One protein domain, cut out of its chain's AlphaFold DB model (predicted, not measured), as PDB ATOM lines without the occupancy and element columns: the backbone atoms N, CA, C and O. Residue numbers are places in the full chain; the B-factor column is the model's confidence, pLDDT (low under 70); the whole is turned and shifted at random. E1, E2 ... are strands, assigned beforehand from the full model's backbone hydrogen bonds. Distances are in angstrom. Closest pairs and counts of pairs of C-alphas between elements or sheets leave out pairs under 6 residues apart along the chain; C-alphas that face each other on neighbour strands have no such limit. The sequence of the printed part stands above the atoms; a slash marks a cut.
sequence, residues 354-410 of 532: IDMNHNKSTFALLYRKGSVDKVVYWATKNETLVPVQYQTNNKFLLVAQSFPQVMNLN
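What this domain is: This is residues 354 to 410 of the 532 residues of the protein "Cellulase" of Lactiplantibacillus plantarum (UniProt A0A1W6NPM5). A strongly twisted sheet of three strands, with E2 in the middle between E1 and E5, is partly covered on one face by the two-stranded hairpin E3 and E4; together they make a small, loosely formed sandwich with its strands crossed at 39 degrees. Both links between the sheets, residues 380 to 383 and 401 to 404, lie toward one end of the long axis, the turn at Gly 370 lies at the other, and residues 354 to 361 make a loop beside E1. The printed part has 57 residues, with five named strands in the order E1 to E5 and no named helix, so the class is all strand. The sheets, E1 - E2 - E5 and E3 - E4, are antiparallel throughout. The whole is compact, with a radius of gyration of the C-alphas of 11.0 A and spans of 32 by 23 by 16 A.

Where its parts are: E1, residues 362 to 369, runs 23.6 A from C-alpha 362 at (110.332, 116.256, 95.143). E2, residues 372 to 379, measures 23.9 A. E5, residues 405 to 409, measures 12.9 A and ends with C-alpha 409 at (98.123, 112.860, 81.340). In the smaller sheet, E3 is residues 384 to 389, 15.6 A long, and E4 is residues 395 to 400, 15.0 A long.

How they stand to each other: E1 and E2 form an antiparallel hairpin at 162 degrees, with N 365 and O 376 within hydrogen-bond range at 2.8 A. E5 is the antiparallel neighbour of E2 at 149 degrees, with N 405 and O 377 at 2.8 A. E1 and E5 are edge strands and E2 is the inner strand. E3 and E4 form the second hairpin, at 152 degrees, with N 386 and O 398 at 2.8 A. In the sandwich, two sheets face to face, the facing parts are 9.3 A apart centre to centre and the best planes 21 degrees apart. The closest C-alphas of E2 and E4 are those of Trp 378 and Ala 400, 4.9 A apart. Those of E1 and E3 are Thr 362 and Val 386, 7.1 A apart. E2 and E3 meet only through their link, as do E4 and E5, while E3 and E5 are apart.

The domain as a whole: The two C-alphas farthest apart, those of Gly 370 and Lys 381, are 32.4 A apart. The printed part has no cut, and its four links between strands are tight. The mean pLDDT of the printed part is 71.1; residues 357 to 359, 382 to 400 and 409 to 410 are under 70.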
ATOM      1  N   ILE A 354     108.261 120.542  86.349       82.06
ATOM      2  CA  ILE A 354     107.079 121.118  86.988       82.06
ATOM      3  C   ILE A 354     107.525 121.669  88.345       82.06
ATOM      4  O   ILE A 354     108.211 120.981  89.102       82.06
ATOM      5  N   ASP A 355     107.164 122.921  88.633       75.44
ATOM      6  CA  ASP A 355     107.452 123.521  89.932       75.44
ATOM      7  C   ASP A 355     106.626 122.828  91.019       75.44
ATOM      8  O   ASP A 355     105.397 122.775  90.964       75.44
ATOM      9  N   MET A 356     107.330 122.298  92.013       70.38
ATOM     10  CA  MET A 356     106.761 121.613  93.165       70.38
ATOM     11  C   MET A 356     106.742 122.523  94.398       70.38
ATOM     12  O   MET A 356     107.052 122.086  95.507       70.38
ATOM     13  N   ASN A 357     106.414 123.803  94.197       65.06
ATOM     14  CA  ASN A 357     106.480 124.867  95.203       65.06
ATOM     15  C   ASN A 357     107.862 124.952  95.860       65.06
ATOM     16  O   ASN A 357     107.974 125.021  97.086       65.06
ATOM     17  N   HIS A 358     108.914 124.872  95.044       63.94
ATOM     18  CA  HIS A 358     110.308 124.902  95.501       63.94
ATOM     19  C   HIS A 358     110.700 123.803  96.509       63.94
ATOM     20  O   HIS A 358     111.725 123.920  97.186       63.94
ATOM     21  N   ASN A 359     109.929 122.713  96.618       69.56
ATOM     22  CA  ASN A 359     110.337 121.568  97.422       69.56
ATOM     23  C   ASN A 359     111.561 120.893  96.780       69.56
ATOM     24  O   ASN A 359     111.492 120.360  95.674       69.56
ATOM     25  N   LYS A 360     112.690 120.909  97.494       75.00
ATOM     26  CA  LYS A 360     113.958 120.325  97.028       75.00
ATOM     27  C   LYS A 360     113.968 118.794  97.052       75.00
ATOM     28  O   LYS A 360     114.818 118.187  96.416       75.00
ATOM     29  N   SER A 361     113.027 118.179  97.762       82.25
ATOM     30  CA  SER A 361     112.937 116.730  97.945       82.25
ATOM     31  C   SER A 361     111.967 116.059  96.980       82.25
ATOM     32  O   SER A 361     111.774 114.852  97.079       82.25
ATOM     33  N   THR A 362     111.320 116.803  96.078       81.75
ATOM     34  CA  THR A 362     110.332 116.256  95.143       81.75
ATOM     35  C   THR A 362     110.562 116.763  93.729       81.75
ATOM     36  O   THR A 362     110.992 117.894  93.480       81.75
ATOM     37  N   PHE A 363     110.299 115.880  92.777       87.62
ATOM     38  CA  PHE A 363     110.609 116.084  91.377       87.62
ATOM     39  C   PHE A 363     109.425 115.642  90.540       87.62
ATOM     40  O   PHE A 363     108.828 114.600  90.798       87.62
ATOM     41  N   ALA A 364     109.102 116.445  89.536       86.75
ATOM     42  CA  ALA A 364     108.122 116.125  88.519       86.75
ATOM     43  C   ALA A 364     108.609 116.716  87.194       86.75
ATOM     44  O   ALA A 364     108.867 117.916  87.094       86.75
ATOM     45  N   LEU A 365     108.773 115.869  86.189       91.06
ATOM     46  CA  LEU A 365     109.279 116.212  84.871       91.06
ATOM     47  C   LEU A 365     108.196 115.914  83.840       91.06
ATOM     48  O   LEU A 365     107.691 114.794  83.768       91.06
ATOM     49  N   LEU A 366     107.842 116.920  83.047       87.50
ATOM     50  CA  LEU A 366     106.904 116.772  81.946       87.50
ATOM     51  C   LEU A 366     107.640 116.250  80.714       87.50
ATOM     52  O   LEU A 366     108.618 116.847  80.262       87.50
ATOM     53  N   TYR A 367     107.105 115.176  80.153       92.38
ATOM     54  CA  TYR A 367     107.559 114.527  78.938       92.38
ATOM     55  C   TYR A 367     106.447 114.540  77.889       92.38
ATOM     56  O   TYR A 367     105.293 114.280  78.219       92.38
ATOM     57  N   ARG A 368     106.788 114.776  76.619       91.19
ATOM     58  CA  ARG A 368     105.812 114.858  75.517       91.19
ATOM     59  C   ARG A 368     106.201 114.014  74.313       91.19
ATOM     60  O   ARG A 368     107.366 113.985  73.913       91.19
ATOM     61  N   LYS A 369     105.201 113.382  73.697       91.94
ATOM     62  CA  LYS A 369     105.285 112.711  72.395       91.94
ATOM     63  C   LYS A 369     104.063 113.089  71.556       91.94
ATOM     64  O   LYS A 369     102.963 112.597  71.796       91.94
ATOM     65  N   GLY A 370     104.253 113.959  70.565       88.25
ATOM     66  CA  GLY A 370     103.132 114.532  69.814       88.25
ATOM     67  C   GLY A 370     102.217 115.337  70.742       88.25
ATOM     68  O   GLY A 370     102.690 116.241  71.427       88.25
ATOM     69  N   SER A 371     100.931 114.986  70.791       80.81
ATOM     70  CA  SER A 371      99.932 115.574  71.698       80.81
ATOM     71  C   SER A 371      99.791 114.844  73.041       80.81
ATOM     72  O   SER A 371      98.971 115.249  73.862       80.81
ATOM     73  N   VAL A 372     100.556 113.771  73.273       82.56
ATOM     74  CA  VAL A 372     100.452 112.953  74.487       82.56
ATOM     75  C   VAL A 372     101.519 113.363  75.492       82.56
ATOM     76  O   VAL A 372     102.714 113.363  75.176       82.56
ATOM     77  N   ASP A 373     101.076 113.656  76.713       81.88
ATOM     78  CA  ASP A 373     101.922 114.064  77.827       81.88
ATOM     79  C   ASP A 373     102.026 112.971  78.893       81.88
ATOM     80  O   ASP A 373     101.068 112.258  79.203       81.88
ATOM     81  N   LYS A 374     103.213 112.865  79.486       84.19
ATOM     82  CA  LYS A 374     103.490 112.044  80.661       84.19
ATOM     83  C   LYS A 374     104.242 112.859  81.698       84.19
ATOM     84  O   LYS A 374     105.056 113.710  81.351       84.19
ATOM     85  N   VAL A 375     104.013 112.564  82.969       84.12
ATOM     86  CA  VAL A 375     104.807 113.108  84.072       84.12
ATOM     87  C   VAL A 375     105.630 111.988  84.677       84.12
ATOM     88  O   VAL A 375     105.082 110.963  85.073       84.12
ATOM     89  N   VAL A 376     106.940 112.201  84.760       90.38
ATOM     90  CA  VAL A 376     107.843 111.375  85.563       90.38
ATOM     91  C   VAL A 376     108.045 112.071  86.898       90.38
ATOM     92  O   VAL A 376     108.470 113.223  86.907       90.38
ATOM     93  N   TYR A 377     107.749 111.419  88.017       86.50
ATOM     94  CA  TYR A 377     107.844 112.051  89.334       86.50
ATOM     95  C   TYR A 377     108.410 111.116  90.400       86.50
ATOM     96  O   TYR A 377     108.244 109.900  90.332       86.50
ATOM     97  N   TRP A 378     109.098 111.693  91.382       88.56
ATOM     98  CA  TRP A 378     109.668 110.975  92.522       88.56
ATOM     99  C   TRP A 378     109.937 111.925  93.692       88.56
ATOM    100  O   TRP A 378     109.805 113.149  93.583       88.56
ATOM    101  N   ALA A 379     110.323 111.344  94.822       84.06
ATOM    102  CA  ALA A 379     110.832 112.054  95.982       84.06
ATOM    103  C   ALA A 379     112.203 111.506  96.396       84.06
ATOM    104  O   ALA A 379     112.523 110.346  96.147       84.06
ATOM    105  N   THR A 380     113.026 112.325  97.048       86.44
ATOM    106  CA  THR A 380     114.351 111.903  97.534       86.44
ATOM    107  C   THR A 380     114.249 110.854  98.641       86.44
ATOM    108  O   THR A 380     115.147 110.027  98.794       86.44
ATOM    109  N   LYS A 381     113.123 110.843  99.367       73.81
ATOM    110  CA  LYS A 381     112.766 109.884 100.420       73.81
ATOM    111  C   LYS A 381     111.417 109.231 100.112       73.81
ATOM    112  O   LYS A 381     110.577 109.821  99.434       73.81
ATOM    113  N   ASN A 382     111.206 108.018 100.619       60.69
ATOM    114  CA  ASN A 382     109.901 107.360 100.544       60.69
ATOM    115  C   ASN A 382     108.828 108.193 101.275       60.69
ATOM    116  O   ASN A 382     109.150 108.905 102.221       60.69
ATOM    117  N   GLU A 383     107.569 108.086 100.829       56.06
ATOM    118  CA  GLU A 383     106.364 108.602 101.516       56.06
ATOM    119  C   GLU A 383     106.094 110.112 101.419       56.06
ATOM    120  O   GLU A 383     105.312 110.665 102.195       56.06
ATOM    121  N   THR A 384     106.664 110.808 100.431       54.53
ATOM    122  CA  THR A 384     106.325 112.226 100.251       54.53
ATOM    123  C   THR A 384     105.060 112.375  99.409       54.53
ATOM    124  O   THR A 384     105.012 111.979  98.244       54.53
ATOM    125  N   LEU A 385     104.028 112.996  99.979       52.28
ATOM    126  CA  LEU A 385     102.870 113.447  99.212       52.28
ATOM    127  C   LEU A 385     103.251 114.650  98.353       52.28
ATOM    128  O   LEU A 385     103.772 115.654  98.840       52.28
ATOM    129  N   VAL A 386     102.958 114.542  97.066       51.94
ATOM    130  CA  VAL A 386     103.303 115.510  96.034       51.94
ATOM    131  C   VAL A 386     101.994 116.041  95.451       51.94
ATOM    132  O   VAL A 386     101.359 115.366  94.639       51.94
ATOM    133  N   PRO A 387     101.533 117.231  95.875       49.56
ATOM    134  CA  PRO A 387     100.402 117.871  95.228       49.56
ATOM    135  C   PRO A 387     100.850 118.344  93.844       49.56
ATOM    136  O   PRO A 387     101.653 119.269  93.733       49.56
ATOM    137  N   VAL A 388     100.339 117.714  92.789       48.81
ATOM    138  CA  VAL A 388     100.574 118.150  91.412       48.81
ATOM    139  C   VAL A 388      99.341 118.896  90.930       48.81
ATOM    140  O   VAL A 388      98.267 118.328  90.735       48.81
ATOM    141  N   GLN A 389      99.495 120.201  90.731       48.09
ATOM    142  CA  GLN A 389      98.502 121.006  90.035       48.09
ATOM    143  C   GLN A 389      98.884 121.042  88.555       48.09
ATOM    144  O   GLN A 389      99.889 121.645  88.184       48.09
ATOM    145  N   TYR A 390      98.102 120.377  87.706       45.47
ATOM    146  CA  TYR A 390      98.349 120.355  86.267       45.47
ATOM    147  C   TYR A 390      97.207 121.045  85.531       45.47
ATOM    148  O   TYR A 390      96.098 120.544  85.670       45.47
ATOM    149  N   GLN A 391      97.528 122.148  84.815       45.31
ATOM    150  CA  GLN A 391      96.853 123.004  83.780       45.31
ATOM    151  C   GLN A 391      95.352 122.871  83.468       45.31
ATOM    152  O   GLN A 391      94.825 123.351  82.475       45.31
ATOM    153  N   THR A 392      94.651 122.226  84.348       40.22
ATOM    154  CA  THR A 392      93.286 121.782  84.304       40.22
ATOM    155  C   THR A 392      92.831 122.162  85.697       40.22
ATOM    156  O   THR A 392      93.621 122.070  86.641       40.22
ATOM    157  N   ASN A 393      91.608 122.621  85.898       41.69
ATOM    158  CA  ASN A 393      91.165 123.034  87.237       41.69
ATOM    159  C   ASN A 393      91.184 121.886  88.287       41.69
ATOM    160  O   ASN A 393      90.760 122.074  89.426       41.69
ATOM    161  N   ASN A 394      91.721 120.713  87.931       43.31
ATOM    162  CA  ASN A 394      91.929 119.550  88.766       43.31
ATOM    163  C   ASN A 394      93.314 119.570  89.432       43.31
ATOM    164  O   ASN A 394      94.368 119.631  88.794       43.31
ATOM    165  N   LYS A 395      93.297 119.473  90.761       48.56
ATOM    166  CA  LYS A 395      94.477 119.184  91.578       48.56
ATOM    167  C   LYS A 395      94.578 117.675  91.755       48.56
ATOM    168  O   LYS A 395      93.622 117.056  92.219       48.56
ATOM    169  N   PHE A 396      95.734 117.110  91.426       51.56
ATOM    170  CA  PHE A 396      96.053 115.713  91.691       51.56
ATOM    171  C   PHE A 396      96.902 115.632  92.955       51.56
ATOM    172  O   PHE A 396      97.835 116.418  93.147       51.56
ATOM    173  N   LEU A 397      96.597 114.671  93.821       51.59
ATOM    174  CA  LEU A 397      97.512 114.269  94.881       51.59
ATOM    175  C   LEU A 397      98.246 113.014  94.424       51.59
ATOM    176  O   LEU A 397      97.629 111.964  94.260       51.59
ATOM    177  N   LEU A 398      99.554 113.130  94.218       59.00
ATOM    178  CA  LEU A 398     100.415 111.994  93.916       59.00
ATOM    179  C   LEU A 398     101.143 111.559  95.184       59.00
ATOM    180  O   LEU A 398     101.578 112.387  95.985       59.00
ATOM    181  N   VAL A 399     101.299 110.252  95.367       59.72
ATOM    182  CA  VAL A 399     102.172 109.693  96.402       59.72
ATOM    183  C   VAL A 399     103.514 109.415  95.741       59.72
ATOM    184  O   VAL A 399     103.661 108.418  95.037       59.72
ATOM    185  N   ALA A 400     104.485 110.311  95.914       66.25
ATOM    186  CA  ALA A 400     105.801 110.108  95.334       66.25
ATOM    187  C   ALA A 400     106.644 109.195  96.222       66.25
ATOM    188  O   ALA A 400     106.727 109.349  97.444       66.25
ATOM    189  N   GLN A 401     107.297 108.243  95.571       75.88
ATOM    190  CA  GLN A 401     108.259 107.351  96.194       75.88
ATOM    191  C   GLN A 401     109.673 107.698  95.744       75.88
ATOM    192  O   GLN A 401     109.891 108.511  94.847       75.88
ATOM    193  N   SER A 402     110.635 107.017  96.356       79.62
ATOM    194  CA  SER A 402     112.034 107.049  95.945       79.62
ATOM    195  C   SER A 402     112.266 106.471  94.535       79.62
ATOM    196  O   SER A 402     113.278 106.759  93.905       79.62
ATOM    197  N   PHE A 403     111.340 105.688  93.990       83.81
ATOM    198  CA  PHE A 403     111.389 105.253  92.597       83.81
ATOM    199  C   PHE A 403     110.662 106.261  91.686       83.81
ATOM    200  O   PHE A 403     109.513 106.592  91.981       83.81
ATOM    201  N   PRO A 404     111.271 106.720  90.575       88.81
ATOM    202  CA  PRO A 404     110.556 107.368  89.472       88.81
ATOM    203  C   PRO A 404     109.270 106.653  89.011       88.81
ATOM    204  O   PRO A 404     109.257 105.520  88.526       88.81
ATOM    205  N   GLN A 405     108.149 107.347  89.111       84.50
ATOM    206  CA  GLN A 405     106.850 106.871  88.649       84.50
ATOM    207  C   GLN A 405     106.449 107.621  87.383       84.50
ATOM    208  O   GLN A 405     106.809 108.783  87.210       84.50
ATOM    209  N   VAL A 406     105.710 106.957  86.493       82.38
ATOM    210  CA  VAL A 406     105.234 107.537  85.232       82.38
ATOM    211  C   VAL A 406     103.714 107.629  85.274       82.38
ATOM    212  O   VAL A 406     103.039 106.611  85.386       82.38
ATOM    213  N   MET A 407     103.180 108.839  85.141       79.94
ATOM    214  CA  MET A 407     101.746 109.099  85.014       79.94
ATOM    215  C   MET A 407     101.429 109.561  83.594       79.94
ATOM    216  O   MET A 407     102.072 110.477  83.082       79.94
ATOM    217  N   ASN A 408     100.414 108.964  82.971       75.25
ATOM    218  CA  ASN A 408      99.849 109.479  81.726       75.25
ATOM    219  C   ASN A 408      98.923 110.658  82.040       75.25
ATOM    220  O   ASN A 408      98.069 110.562  82.921       75.25
ATOM    221  N   LEU A 409      99.069 111.754  81.302       66.00
ATOM    222  CA  LEU A 409      98.123 112.860  81.340       66.00
ATOM    223  C   LEU A 409      97.158 112.663  80.168       66.00
ATOM    224  O   LEU A 409      97.559 112.773  79.011       66.00
ATOM    225  N   ASN A 410      95.904 112.300  80.453       54.44
ATOM    226  CA  ASN A 410      94.916 112.060  79.398       54.44
ATOM    227  C   ASN A 410      94.753 113.309  78.512       54.44
ATOM    228  O   ASN A 410      94.636 114.431  79.007       54.44
TER     229      ASN A 410